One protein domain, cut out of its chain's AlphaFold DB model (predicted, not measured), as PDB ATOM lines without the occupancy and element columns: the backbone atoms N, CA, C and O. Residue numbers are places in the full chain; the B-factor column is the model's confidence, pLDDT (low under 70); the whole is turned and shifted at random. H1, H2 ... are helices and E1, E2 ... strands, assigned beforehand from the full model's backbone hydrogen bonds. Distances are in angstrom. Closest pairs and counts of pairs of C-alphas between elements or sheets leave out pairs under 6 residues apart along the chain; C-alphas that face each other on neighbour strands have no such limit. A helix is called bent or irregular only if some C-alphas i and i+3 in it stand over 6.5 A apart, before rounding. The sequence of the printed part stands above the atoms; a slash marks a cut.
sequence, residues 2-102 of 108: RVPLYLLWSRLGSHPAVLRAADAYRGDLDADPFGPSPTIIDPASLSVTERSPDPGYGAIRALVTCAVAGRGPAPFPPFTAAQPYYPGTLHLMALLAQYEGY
ATOM      1  N   ARG A   2     117.775 141.479 111.253       96.00
ATOM      2  CA  ARG A   2     119.127 141.331 110.655       96.00
ATOM      3  C   ARG A   2     119.908 140.087 111.102       96.00
ATOM      4  O   ARG A   2     120.634 139.509 110.309       96.00
ATOM      5  N   VAL A   3     119.737 139.659 112.354       96.62
ATOM      6  CA  VAL A   3     120.439 138.489 112.914       96.62
ATOM      7  C   VAL A   3     120.226 137.211 112.084       96.62
ATOM      8  O   VAL A   3     121.227 136.648 111.649       96.62
ATOM      9  N   PRO A   4     118.987 136.748 111.808       96.25
ATOM     10  CA  PRO A   4     118.797 135.550 110.990       96.25
ATOM     11  C   PRO A   4     119.319 135.727 109.556       96.25
ATOM     12  O   PRO A   4     119.909 134.795 109.025       96.25
ATOM     13  N   LEU A   5     119.194 136.922 108.965       98.12
ATOM     14  CA  LEU A   5     119.752 137.226 107.644       98.12
ATOM     15  C   LEU A   5     121.276 137.025 107.602       98.12
ATOM     16  O   LEU A   5     121.775 136.322 106.731       98.12
ATOM     17  N   TYR A   6     122.021 137.605 108.546       98.44
ATOM     18  CA  TYR A   6     123.486 137.497 108.560       98.44
ATOM     19  C   TYR A   6     123.972 136.087 108.888       98.44
ATOM     20  O   TYR A   6     124.969 135.637 108.326       98.44
ATOM     21  N   LEU A   7     123.257 135.370 109.758       98.44
ATOM     22  CA  LEU A   7     123.553 133.968 110.045       98.44
ATOM     23  C   LEU A   7     123.353 133.096 108.806       98.44
ATOM     24  O   LEU A   7     124.221 132.287 108.493       98.44
ATOM     25  N   LEU A   8     122.256 133.296 108.073       98.12
ATOM     26  CA  LEU A   8     122.030 132.601 106.809       98.12
ATOM     27  C   LEU A   8     123.116 132.945 105.796       98.12
ATOM     28  O   LEU A   8     123.755 132.040 105.270       98.12
ATOM     29  N   TRP A   9     123.421 134.224 105.592       97.94
ATOM     30  CA  TRP A   9     124.501 134.616 104.684       97.94
ATOM     31  C   TRP A   9     125.847 133.961 105.066       97.94
ATOM     32  O   TRP A   9     126.594 133.499 104.208       97.94
ATOM     33  N   SER A  10     126.096 133.774 106.363       97.88
ATOM     34  CA  SER A  10     127.273 133.068 106.893       97.88
ATOM     35  C   SER A  10     127.178 131.531 106.845       97.88
ATOM     36  O   SER A  10     128.001 130.852 107.456       97.88
ATOM     37  N   ARG A  11     126.180 130.960 106.158       96.12
ATOM     38  CA  ARG A  11     125.889 129.512 106.063       96.12
ATOM     39  C   ARG A  11     125.551 128.829 107.396       96.12
ATOM     40  O   ARG A  11     125.678 127.615 107.527       96.12
ATOM     41  N   LEU A  12     125.053 129.581 108.374       97.44
ATOM     42  CA  LEU A  12     124.661 129.090 109.701       97.44
ATOM     43  C   LEU A  12     123.139 128.888 109.811       97.44
ATOM     44  O   LEU A  12     122.506 129.331 110.770       97.44
ATOM     45  N   GLY A  13     122.528 128.215 108.832       95.50
ATOM     46  CA  GLY A  13     121.065 128.042 108.766       95.50
ATOM     47  C   GLY A  13     120.443 127.194 109.877       95.50
ATOM     48  O   GLY A  13     119.264 127.354 110.173       95.50
ATOM     49  N   SER A  14     121.227 126.349 110.545       96.31
ATOM     50  CA  SER A  14     120.793 125.579 111.720       96.31
ATOM     51  C   SER A  14     120.951 126.340 113.043       96.31
ATOM     52  O   SER A  14     120.630 125.803 114.103       96.31
ATOM     53  N   HIS A  15     121.446 127.584 113.019       97.75
ATOM     54  CA  HIS A  15     121.657 128.363 114.234       97.75
ATOM     55  C   HIS A  15     120.322 128.617 114.967       97.75
ATOM     56  O   HIS A  15     119.345 129.008 114.321       97.75
ATOM     57  N   PRO A  16     120.251 128.510 116.311       95.44
ATOM     58  CA  PRO A  16     118.991 128.630 117.056       95.44
ATOM     59  C   PRO A  16     118.197 129.916 116.791       95.44
ATOM     60  O   PRO A  16     116.972 129.913 116.823       95.44
ATOM     61  N   ALA A  17     118.877 131.030 116.511       93.69
ATOM     62  CA  ALA A  17     118.211 132.286 116.157       93.69
ATOM     63  C   ALA A  17     117.502 132.246 114.787       93.69
ATOM     64  O   ALA A  17     116.503 132.940 114.616       93.69
ATOM     65  N   VAL A  18     117.998 131.450 113.833       96.44
ATOM     66  CA  VAL A  18     117.341 131.227 112.534       96.44
ATOM     67  C   VAL A  18     116.109 130.351 112.730       96.44
ATOM     68  O   VAL A  18     115.034 130.714 112.266       96.44
ATOM     69  N   LEU A  19     116.242 129.259 113.488       95.25
ATOM     70  CA  LEU A  19     115.128 128.354 113.788       95.25
ATOM     71  C   LEU A  19     113.983 129.085 114.505       95.25
ATOM     72  O   LEU A  19     112.844 129.017 114.062       95.25
ATOM     73  N   ARG A  20     114.293 129.892 115.531       92.06
ATOM     74  CA  ARG A  20     113.281 130.715 116.221       92.06
ATOM     75  C   ARG A  20     112.598 131.726 115.300       92.06
ATOM     76  O   ARG A  20     111.409 131.978 115.450       92.06
ATOM     77  N   ALA A  21     113.341 132.322 114.366       92.88
ATOM     78  CA  ALA A  21     112.752 133.225 113.384       92.88
ATOM     79  C   ALA A  21     111.797 132.467 112.446       92.88
ATOM     80  O   ALA A  21     110.678 132.920 112.237       92.88
ATOM     81  N   ALA A  22     112.199 131.293 111.947       93.56
ATOM     82  CA  ALA A  22     111.341 130.445 111.120       93.56
ATOM     83  C   ALA A  22     110.066 130.016 111.862       93.56
ATOM     84  O   ALA A  22     108.978 130.049 111.287       93.56
ATOM     85  N   ASP A  23     110.175 129.687 113.150       91.31
ATOM     86  CA  ASP A  23     109.027 129.341 113.989       91.31
ATOM     87  C   ASP A  23     108.035 130.501 114.120       91.31
ATOM     88  O   ASP A  23     106.829 130.288 113.990       91.31
ATOM     89  N   ALA A  24     108.534 131.728 114.298       89.75
ATOM     90  CA  ALA A  24     107.703 132.930 114.354       89.75
ATOM     91  C   ALA A  24     107.031 133.265 113.008       89.75
ATOM     92  O   ALA A  24     106.003 133.937 112.989       89.75
ATOM     93  N   TYR A  25     107.591 132.806 111.885       90.25
ATOM     94  CA  TYR A  25     107.048 133.043 110.543       90.25
ATOM     95  C   TYR A  25     106.087 131.960 110.053       90.25
ATOM     96  O   TYR A  25     105.347 132.200 109.098       90.25
ATOM     97  N   ARG A  26     106.106 130.773 110.670       80.94
ATOM     98  CA  ARG A  26     105.431 129.568 110.166       80.94
ATOM     99  C   ARG A  26     103.934 129.780 109.924       80.94
ATOM    100  O   ARG A  26     103.445 129.430 108.863       80.94
ATOM    101  N   GLY A  27     103.240 130.401 110.880       72.19
ATOM    102  CA  GLY A  27     101.795 130.639 110.783       72.19
ATOM    103  C   GLY A  27     101.393 131.700 109.755       72.19
ATOM    104  O   GLY A  27     100.284 131.644 109.236       72.19
ATOM    105  N   ASP A  28     102.282 132.642 109.433       69.50
ATOM    106  CA  ASP A  28     101.955 133.749 108.530       69.50
ATOM    107  C   ASP A  28     102.057 133.324 107.052       69.50
ATOM    108  O   ASP A  28     101.251 133.760 106.237       69.50
ATOM    109  N   LEU A  29     103.006 132.446 106.698       64.75
ATOM    110  CA  LEU A  29     103.164 131.967 105.314       64.75
ATOM    111  C   LEU A  29     102.038 131.031 104.864       64.75
ATOM    112  O   LEU A  29     101.668 131.068 103.693       64.75
ATOM    113  N   ASP A  30     101.501 130.219 105.774       72.62
ATOM    114  CA  ASP A  30     100.376 129.329 105.467       72.62
ATOM    115  C   ASP A  30      99.074 130.122 105.239       72.62
ATOM    116  O   ASP A  30      98.194 129.670 104.506       72.62
ATOM    117  N   ALA A  31      98.952 131.310 105.845       77.50
ATOM    118  CA  ALA A  31      97.787 132.183 105.712       77.50
ATOM    119  C   ALA A  31      97.883 133.127 104.500       77.50
ATOM    120  O   ALA A  31      96.925 133.241 103.736       77.50
ATOM    121  N   ASP A  32      99.021 133.806 104.331       87.19
ATOM    122  CA  ASP A  32      99.295 134.706 103.205       87.19
ATOM    123  C   ASP A  32     100.817 134.815 102.952       87.19
ATOM    124  O   ASP A  32     101.522 135.562 103.650       87.19
ATOM    125  N   PRO A  33     101.348 134.131 101.917       84.88
ATOM    126  CA  PRO A  33     102.769 134.159 101.574       84.88
ATOM    127  C   PRO A  33     103.343 135.559 101.323       84.88
ATOM    128  O   PRO A  33     104.543 135.769 101.534       84.88
ATOM    129  N   PHE A  34     102.505 136.520 100.926       89.25
ATOM    130  CA  PHE A  34     102.891 137.901 100.613       89.25
ATOM    131  C   PHE A  34     102.356 138.921 101.628       89.25
ATOM    132  O   PHE A  34     102.591 140.121 101.479       89.25
ATOM    133  N   GLY A  35     101.694 138.453 102.688       90.62
ATOM    134  CA  GLY A  35     101.136 139.298 103.736       90.62
ATOM    135  C   GLY A  35     102.204 139.941 104.633       90.62
ATOM    136  O   GLY A  35     103.388 139.586 104.549       90.62
ATOM    137  N   PRO A  36     101.801 140.851 105.542       93.44
ATOM    138  CA  PRO A  36     102.708 141.540 106.455       93.44
ATOM    139  C   PRO A  36     103.618 140.579 107.225       93.44
ATOM    140  O   PRO A  36     103.193 139.512 107.665       93.44
ATOM    141  N   SER A  37     104.881 140.960 107.396       93.75
ATOM    142  CA  SER A  37     105.892 140.134 108.059       93.75
ATOM    143  C   SER A  37     106.115 140.562 109.508       93.75
ATOM    144  O   SER A  37     106.175 141.767 109.765       93.75
ATOM    145  N   PRO A  38     106.303 139.621 110.453       92.56
ATOM    146  CA  PRO A  38     106.647 139.940 111.836       92.56
ATOM    147  C   PRO A  38     107.928 140.773 111.926       92.56
ATOM    148  O   PRO A  38     108.972 140.350 111.431       92.56
ATOM    149  N   THR A  39     107.873 141.940 112.567       93.56
ATOM    150  CA  THR A  39     109.036 142.828 112.770       93.56
ATOM    151  C   THR A  39     109.504 142.851 114.218       93.56
ATOM    152  O   THR A  39     110.713 142.945 114.461       93.56
ATOM    153  N   ILE A  40     108.573 142.692 115.164       92.69
ATOM    154  CA  ILE A  40     108.849 142.597 116.598       92.69
ATOM    155  C   ILE A  40     108.243 141.304 117.147       92.69
ATOM    156  O   ILE A  40     107.057 141.022 116.973       92.69
ATOM    157  N   ILE A  41     109.099 140.517 117.800       88.94
ATOM    158  CA  ILE A  41     108.768 139.249 118.449       88.94
ATOM    159  C   ILE A  41     109.225 139.366 119.903       88.94
ATOM    160  O   ILE A  41     110.397 139.665 120.152       88.94
ATOM    161  N   ASP A  42     108.315 139.146 120.848       88.19
ATOM    162  CA  ASP A  42     108.636 139.096 122.272       88.19
ATOM    163  C   ASP A  42     109.584 137.909 122.539       88.19
ATOM    164  O   ASP A  42     109.245 136.768 122.224       88.19
ATOM    165  N   PRO A  43     110.780 138.130 123.109       82.25
ATOM    166  CA  PRO A  43     111.758 137.064 123.301       82.25
ATOM    167  C   PRO A  43     111.375 136.044 124.387       82.25
ATOM    168  O   PRO A  43     111.927 134.944 124.378       82.25
ATOM    169  N   ALA A  44     110.481 136.390 125.315       85.88
ATOM    170  CA  ALA A  44     110.018 135.513 126.388       85.88
ATOM    171  C   ALA A  44     108.787 134.704 125.963       85.88
ATOM    172  O   ALA A  44     108.755 133.490 126.157       85.88
ATOM    173  N   SER A  45     107.784 135.363 125.373       85.56
ATOM    174  CA  SER A  45     106.530 134.707 124.966       85.56
ATOM    175  C   SER A  45     106.540 134.174 123.530       85.56
ATOM    176  O   SER A  45     105.666 133.389 123.169       85.56
ATOM    177  N   LEU A  46     107.504 134.599 122.706       80.44
ATOM    178  CA  LEU A  46     107.569 134.363 121.254       80.44
ATOM    179  C   LEU A  46     106.354 134.891 120.479       80.44
ATOM    180  O   LEU A  46     106.144 134.537 119.319       80.44
ATOM    181  N   SER A  47     105.566 135.767 121.102       87.44
ATOM    182  CA  SER A  47     104.424 136.398 120.457       87.44
ATOM    183  C   SER A  47     104.879 137.486 119.483       87.44
ATOM    184  O   SER A  47     105.803 138.256 119.756       87.44
ATOM    185  N   VAL A  48     104.228 137.553 118.320       90.06
ATOM    186  CA  VAL A  48     104.434 138.642 117.358       90.06
ATOM    187  C   VAL A  48     103.630 139.853 117.815       90.06
ATOM    188  O   VAL A  48     102.398 139.821 117.782       90.06
ATOM    189  N   THR A  49     104.319 140.925 118.198       92.44
ATOM    190  CA  THR A  49     103.696 142.167 118.679       92.44
ATOM    191  C   THR A  49     103.572 143.229 117.592       92.44
ATOM    192  O   THR A  49     102.711 144.099 117.694       92.44
ATOM    193  N   GLU A  50     104.367 143.138 116.521       94.56
ATOM    194  CA  GLU A  50     104.299 144.053 115.381       94.56
ATOM    195  C   GLU A  50     104.537 143.323 114.057       94.56
ATOM    196  O   GLU A  50     105.344 142.389 113.968       94.56
ATOM    197  N   ARG A  51     103.836 143.780 113.015       94.75
ATOM    198  CA  ARG A  51     104.016 143.353 111.628       94.75
ATOM    199  C   ARG A  51     104.186 144.569 110.727       94.75
ATOM    200  O   ARG A  51     103.535 145.586 110.948       94.75
ATOM    201  N   SER A  52     104.987 144.427 109.674       95.00
ATOM    202  CA  SER A  52     105.130 145.440 108.623       95.00
ATOM    203  C   SER A  52     104.734 144.877 107.252       95.00
ATOM    204  O   SER A  52     105.103 143.742 106.936       95.00
ATOM    205  N   PRO A  53     104.017 145.657 106.421       95.44
ATOM    206  CA  PRO A  53     103.741 145.311 105.029       95.44
ATOM    207  C   PRO A  53     104.934 145.569 104.089       95.44
ATOM    208  O   PRO A  53     104.839 145.266 102.903       95.44
ATOM    209  N   ASP A  54     106.043 146.141 104.573       96.69
ATOM    210  CA  ASP A  54     107.170 146.489 103.706       96.69
ATOM    211  C   ASP A  54     107.841 145.224 103.133       96.69
ATOM    212  O   ASP A  54     108.253 144.332 103.892       96.69
ATOM    213  N   PRO A  55     108.045 145.144 101.804       96.44
ATOM    214  CA  PRO A  55     108.450 143.903 101.146       96.44
ATOM    215  C   PRO A  55     109.850 143.431 101.556       96.44
ATOM    216  O   PRO A  55     110.139 142.238 101.504       96.44
ATOM    217  N   GLY A  56     110.725 144.324 102.022       97.25
ATOM    218  CA  GLY A  56     112.030 143.935 102.555       97.25
ATOM    219  C   GLY A  56     111.986 142.998 103.761       97.25
ATOM    220  O   GLY A  56     112.849 142.128 103.888       97.25
ATOM    221  N   TYR A  57     110.972 143.113 104.623       96.94
ATOM    222  CA  TYR A  57     110.787 142.152 105.715       96.94
ATOM    223  C   TYR A  57     110.219 140.823 105.206       96.94
ATOM    224  O   TYR A  57     110.653 139.767 105.672       96.94
ATOM    225  N   GLY A  58     109.343 140.874 104.197       95.94
ATOM    226  CA  GLY A  58     108.848 139.695 103.477       95.94
ATOM    227  C   GLY A  58     109.962 138.881 102.825       95.94
ATOM    228  O   GLY A  58     109.975 137.658 102.941       95.94
ATOM    229  N   ALA A  59     110.954 139.545 102.230       97.06
ATOM    230  CA  ALA A  59     112.119 138.881 101.649       97.06
ATOM    231  C   ALA A  59     112.949 138.118 102.702       97.06
ATOM    232  O   ALA A  59     113.354 136.979 102.468       97.06
ATOM    233  N   ILE A  60     113.157 138.695 103.895       97.19
ATOM    234  CA  ILE A  60     113.830 137.988 105.000       97.19
ATOM    235  C   ILE A  60     113.001 136.783 105.452       97.19
ATOM    236  O   ILE A  60     113.562 135.705 105.651       97.19
ATOM    237  N   ARG A  61     111.679 136.947 105.601       95.88
ATOM    238  CA  ARG A  61     110.769 135.855 105.970       95.88
ATOM    239  C   ARG A  61     110.870 134.691 104.980       95.88
ATOM    240  O   ARG A  61     111.065 133.553 105.405       95.88
ATOM    241  N   ALA A  62     110.780 134.982 103.682       95.50
ATOM    242  CA  ALA A  62     110.866 133.987 102.614       95.50
ATOM    243  C   ALA A  62     112.207 133.235 102.639       95.50
ATOM    244  O   ALA A  62     112.220 132.001 102.621       95.50
ATOM    245  N   LEU A  63     113.324 133.967 102.761       96.94
ATOM    246  CA  LEU A  63     114.661 133.380 102.861       96.94
ATOM    247  C   LEU A  63     114.779 132.439 104.066       96.94
ATOM    248  O   LEU A  63     115.223 131.302 103.918       96.94
ATOM    249  N   VAL A  64     114.375 132.904 105.252       96.69
ATOM    250  CA  VAL A  64     114.481 132.136 106.500       96.69
ATOM    251  C   VAL A  64     113.668 130.853 106.426       96.69
ATOM    252  O   VAL A  64     114.201 129.778 106.704       96.69
ATOM    253  N   THR A  65     112.401 130.941 106.022       94.81
ATOM    254  CA  THR A  65     111.544 129.756 105.976       94.81
ATOM    255  C   THR A  65     112.038 128.749 104.947       94.81
ATOM    256  O   THR A  65     112.107 127.560 105.257       94.81
ATOM    257  N   CYS A  66     112.444 129.195 103.755       95.38
ATOM    258  CA  CYS A  66     112.983 128.282 102.750       95.38
ATOM    259  C   CYS A  66     114.294 127.626 103.202       95.38
ATOM    260  O   CYS A  66     114.451 126.409 103.076       95.38
ATOM    261  N   ALA A  67     115.215 128.404 103.777       96.69
ATOM    262  CA  ALA A  67     116.496 127.893 104.247       96.69
ATOM    263  C   ALA A  67     116.337 126.813 105.327       96.69
ATOM    264  O   ALA A  67     117.066 125.822 105.302       96.69
ATOM    265  N   VAL A  68     115.377 126.979 106.243       96.00
ATOM    266  CA  VAL A  68     115.078 125.986 107.289       96.00
ATOM    267  C   VAL A  68     114.315 124.786 106.733       96.00
ATOM    268  O   VAL A  68     114.615 123.651 107.098       96.00
ATOM    269  N   ALA A  69     113.353 125.006 105.836       93.12
ATOM    270  CA  ALA A  69     112.584 123.921 105.234       93.12
ATOM    271  C   ALA A  69     113.413 123.076 104.247       93.12
ATOM    272  O   ALA A  69     113.027 121.948 103.940       93.12
ATOM    273  N   GLY A  70     114.524 123.619 103.734       90.69
ATOM    274  CA  GLY A  70     115.413 122.949 102.783       90.69
ATOM    275  C   GLY A  70     114.788 122.728 101.403       90.69
ATOM    276  O   GLY A  70     115.279 121.907 100.633       90.69
ATOM    277  N   ARG A  71     113.696 123.432 101.096       86.19
ATOM    278  CA  ARG A  71     112.893 123.249  99.884       86.19
ATOM    279  C   ARG A  71     112.475 124.607  99.332       86.19
ATOM    280  O   ARG A  71     111.896 125.409 100.061       86.19
ATOM    281  N   GLY A  72     112.788 124.844  98.064       85.56
ATOM    282  CA  GLY A  72     112.286 125.983  97.300       85.56
ATOM    283  C   GLY A  72     111.354 125.539  96.170       85.56
ATOM    284  O   GLY A  72     111.068 124.341  96.063       85.56
ATOM    285  N   PRO A  73     110.894 126.471  95.318       90.19
ATOM    286  CA  PRO A  73     111.133 127.926  95.360       90.19
ATOM    287  C   PRO A  73     110.516 128.621  96.585       90.19
ATOM    288  O   PRO A  73     109.715 128.025  97.306       90.19
ATOM    289  N   ALA A  74     110.898 129.877  96.834       93.12
ATOM    290  CA  ALA A  74     110.418 130.657  97.977       93.12
ATOM    291  C   ALA A  74     109.600 131.887  97.533       93.12
ATOM    292  O   ALA A  74     109.944 132.520  96.533       93.12
ATOM    293  N   PRO A  75     108.555 132.281  98.288       92.56
ATOM    294  CA  PRO A  75     107.693 133.412  97.945       92.56
ATOM    295  C   PRO A  75     108.353 134.751  98.309       92.56
ATOM    296  O   PRO A  75     107.895 135.475  99.191       92.56
ATOM    297  N   PHE A  76     109.469 135.081  97.658       95.44
ATOM    298  CA  PHE A  76     110.037 136.421  97.760       95.44
ATOM    299  C   PHE A  76     109.061 137.432  97.142       95.44
ATOM    300  O   PHE A  76     108.620 137.229  96.010       95.44
ATOM    301  N   PRO A  77     108.726 138.534  97.834       94.94
ATOM    302  CA  PRO A  77     108.007 139.623  97.191       94.94
ATOM    303  C   PRO A  77     108.888 140.243  96.093       94.94
ATOM    304  O   PRO A  77     110.110 140.295  96.254       94.94
ATOM    305  N   PRO A  78     108.307 140.763  94.998       94.75
ATOM    306  CA  PRO A  78     109.081 141.454  93.978       94.75
ATOM    307  C   PRO A  78     109.777 142.684  94.570       94.75
ATOM    308  O   PRO A  78     109.206 143.427  95.377       94.75
ATOM    309  N   PHE A  79     111.024 142.922  94.163       95.81
ATOM    310  CA  PHE A  79     111.741 144.119  94.582       95.81
ATOM    311  C   PHE A  79     111.150 145.366  93.915       95.81
ATOM    312  O   PHE A  79     110.928 145.409  92.707       95.81
ATOM    313  N   THR A  80     110.967 146.418  94.709       94.75
ATOM    314  CA  THR A  80     110.642 147.763  94.233       94.75
ATOM    315  C   THR A  80     111.454 148.791  95.010       94.75
ATOM    316  O   THR A  80     111.660 148.646  96.214       94.75
ATOM    317  N   ALA A  81     111.902 149.853  94.342       94.44
ATOM    318  CA  ALA A  81     112.512 150.998  95.018       94.44
ATOM    319  C   ALA A  81     111.470 151.863  95.757       94.44
ATOM    320  O   ALA A  81     111.839 152.691  96.585       94.44
ATOM    321  N   ALA A  82     110.172 151.656  95.496       96.00
ATOM    322  CA  ALA A  82     109.067 152.322  96.185       96.00
ATOM    323  C   ALA A  82     108.774 151.676  97.555       96.00
ATOM    324  O   ALA A  82     107.658 151.246  97.834       96.00
ATOM    325  N   GLN A  83     109.797 151.578  98.402       96.19
ATOM    326  CA  GLN A  83     109.704 151.143  99.797       96.19
ATOM    327  C   GLN A  83     110.689 151.962 100.646       96.19
ATOM    328  O   GLN A  83     111.650 152.511 100.097       96.19
ATOM    329  N   PRO A  84     110.507 152.058 101.974       97.88
ATOM    330  CA  PRO A  84     111.434 152.805 102.813       97.88
ATOM    331  C   PRO A  84     112.869 152.262 102.707       97.88
ATOM    332  O   PRO A  84     113.088 151.062 102.522       97.88
ATOM    333  N   TYR A  85     113.857 153.148 102.864       97.56
ATOM    334  CA  TYR A  85     115.281 152.833 102.671       97.56
ATOM    335  C   TYR A  85     115.744 151.579 103.431       97.56
ATOM    336  O   TYR A  85     116.455 150.735 102.881       97.56
ATOM    337  N   TYR A  86     115.340 151.441 104.696       97.69
ATOM    338  CA  TYR A  86     115.801 150.347 105.548       97.69
ATOM    339  C   TYR A  86     115.256 148.972 105.102       97.69
ATOM    340  O   TYR A  86     116.079 148.103 104.805       97.69
ATOM    341  N   PRO A  87     113.931 148.752 104.953       97.69
ATOM    342  CA  PRO A  87     113.396 147.555 104.300       97.69
ATOM    343  C   PRO A  87     113.982 147.314 102.904       97.69
ATOM    344  O   PRO A  87     114.387 146.193 102.613       97.69
ATOM    345  N   GLY A  88     114.126 148.350 102.070       98.25
ATOM    346  CA  GLY A  88     114.710 148.206 100.730       98.25
ATOM    347  C   GLY A  88     116.130 147.648 100.751       98.25
ATOM    348  O   GLY A  88     116.451 146.726 100.002       98.25
ATOM    349  N   THR A  89     116.960 148.133 101.676       98.31
ATOM    350  CA  THR A  89     118.315 147.606 101.888       98.31
ATOM    351  C   THR A  89     118.275 146.147 102.343       98.31
ATOM    352  O   THR A  89     118.994 145.308 101.804       98.31
ATOM    353  N   LEU A  90     117.404 145.815 103.300       98.38
ATOM    354  CA  LEU A  90     117.235 144.440 103.777       98.38
ATOM    355  C   LEU A  90     116.772 143.487 102.672       98.38
ATOM    356  O   LEU A  90     117.240 142.351 102.629       98.38
ATOM    357  N   HIS A  91     115.904 143.952 101.774       98.38
ATOM    358  CA  HIS A  91     115.448 143.185 100.622       98.38
ATOM    359  C   HIS A  91     116.635 142.778  99.744       98.38
ATOM    360  O   HIS A  91     116.832 141.593  99.474       98.38
ATOM    361  N   LEU A  92     117.464 143.748  99.346       98.25
ATOM    362  CA  LEU A  92     118.637 143.492  98.507       98.25
ATOM    363  C   LEU A  92     119.624 142.541  99.192       98.25
ATOM    364  O   LEU A  92     120.111 141.604  98.567       98.25
ATOM    365  N   MET A  93     119.870 142.727 100.490       98.56
ATOM    366  CA  MET A  93     120.740 141.824 101.251       98.56
ATOM    367  C   MET A  93     120.172 140.398 101.336       98.56
ATOM    368  O   MET A  93     120.939 139.442 101.283       98.56
ATOM    369  N   ALA A  94     118.850 140.234 101.451       98.25
ATOM    370  CA  ALA A  94     118.216 138.916 101.442       98.25
ATOM    371  C   ALA A  94     118.369 138.217 100.082       98.25
ATOM    372  O   ALA A  94     118.676 137.028 100.050       98.25
ATOM    373  N   LEU A  95     118.229 138.953  98.974       97.81
ATOM    374  CA  LEU A  95     118.474 138.421  97.630       97.81
ATOM    375  C   LEU A  95     119.942 138.016  97.429       97.81
ATOM    376  O   LEU A  95     120.206 136.955  96.871       97.81
ATOM    377  N   LEU A  96     120.900 138.802  97.932       98.12
ATOM    378  CA  LEU A  96     122.323 138.441  97.882       98.12
ATOM    379  C   LEU A  96     122.623 137.184  98.708       98.12
ATOM    380  O   LEU A  96     123.241 136.249  98.206       98.12
ATOM    381  N   ALA A  97     122.125 137.116  99.945       98.25
ATOM    382  CA  ALA A  97     122.295 135.940 100.797       98.25
ATOM    383  C   ALA A  97     121.651 134.680 100.185       98.25
ATOM    384  O   ALA A  97     122.196 133.580 100.306       98.25
ATOM    385  N   GLN A  98     120.508 134.833  99.510       97.44
ATOM    386  CA  GLN A  98     119.869 133.770  98.738       97.44
ATOM    387  C   GLN A  98     120.769 133.318  97.587       97.44
ATOM    388  O   GLN A  98     121.102 132.137  97.509       97.44
ATOM    389  N   TYR A  99     121.196 134.246  96.734       97.12
ATOM    390  CA  TYR A  99     122.012 133.958  95.560       97.12
ATOM    391  C   TYR A  99     123.337 133.272  95.925       97.12
ATOM    392  O   TYR A  99     123.704 132.258  95.333       97.12
ATOM    393  N   GLU A 100     124.034 133.786  96.936       97.12
ATOM    394  CA  GLU A 100     125.341 133.276  97.349       97.12
ATOM    395  C   GLU A 100     125.249 132.016  98.210       97.12
ATOM    396  O   GLU A 100     126.187 131.219  98.219       97.12
ATOM    397  N   GLY A 101     124.170 131.850  98.983       95.44
ATOM    398  CA  GLY A 101     124.102 130.864 100.062       95.44
ATOM    399  C   GLY A 101     123.050 129.778  99.928       95.44
ATOM    400  O   GLY A 101     123.281 128.646 100.361       95.44
ATOM    401  N   TYR A 102     121.917 130.118  99.327       96.62
ATOM    402  CA  TYR A 102     120.723 129.282  99.244       96.62
ATOM    403  C   TYR A 102     120.119 129.363  97.831       96.62
ATOM    404  O   TYR A 102     118.980 129.816  97.672       96.62
TER     405      TYR A 102
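Overview. This is residues 2 to 102 of the 108 residues of an uncharacterized protein of Gemmobacter sp (UniProt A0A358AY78). A small hairpin of two strands, E1 and E2, packs with E1 on a rounded cluster of four helices, near H2 and the first half of H3. H3 is the core of the cluster: H4 runs beside it, H1 packs on both H3 and H4, and H2, kinked, crosses H3; residues 70 to 84 then lead back from the end of H3 to the start of H4. The 101 printed residues hold four named helices and two named strands, in the order H1, H2, E1, E2, H3, H4, with the sheet order E1 - E2, antiparallel, and the class is mostly helix. The whole is compact, with a radius of gyration of the C-alphas of 12.3 A and spans of 35 by 27 by 22 A.

Arrangement. E1, residues 37 to 41, and E2, residues 48 to 52, form an antiparallel hairpin, with 143 degrees between their directions. N 37 and O 52 are 2.8 A apart and N 39 and O 50 are 2.9 A apart, both within hydrogen-bond range. The closest C-alphas of E1 and H3, residues 55 to 69, are those of Ser 37 and Gly 58, 5.5 A apart. Those of E1 and H2, residues 16 to 31, are Tyr 25 and Pro 38, 7.0 A apart. H2 and H3 touch, closest at the C-alphas of Ala 22 and Thr 65, 5.2 A apart, and are only just about perpendicular at 71 degrees. H3 and H4, residues 85 to 101, touch at a shallow tilt of 27 degrees, the same way, with the C-alphas of Gly 56 and His 91 closest at 4.0 A. H1, residues 2 to 9, touches H4 at a shallow tilt of 23 degrees, the same way, with the C-alphas of Trp 9 and Ala 97 closest at 4.7 A. H1 touches H3 at a steep tilt of 50 degrees, the same way, with the C-alphas of Leu 5 and Ile 60 closest at 6.5 A. H2 touches H1 with residues 17 to 21 alone, about perpendicular at 79 degrees, with the C-alphas of Pro 4 and Val 18 closest at 4.8 A. H2 and H4 are apart. In H1, H3 and H4 every O i to N i+4 pair is within hydrogen-bond range; in H2, 8 of 12 are.

Along the chain. H1 begins at C-alpha 2, (119.127, 141.331, 110.655). H2 measures 24.3 A; it is irregular, with C-alphas 24 and 27 7.3 A apart, and has a kink of 36 degrees near residue 25. E1 measures 10.8 A and E2 11.1 A, and E1 begins at C-alpha 37, (105.892, 140.134, 108.059). H3 measures 20.8 A. H4 measures 23.8 A and ends at C-alpha 101, (124.102, 130.864, 100.062).

Size, cuts and confidence. The two C-alphas farthest apart, those of Ala 44 and Ala 81, are 35.1 A apart. The printed part has no cut. The link from H3 to H4, 15 residues, is long. The mean pLDDT of the printed part is 93.1, and residues 28 to 29, in H2, are under 70.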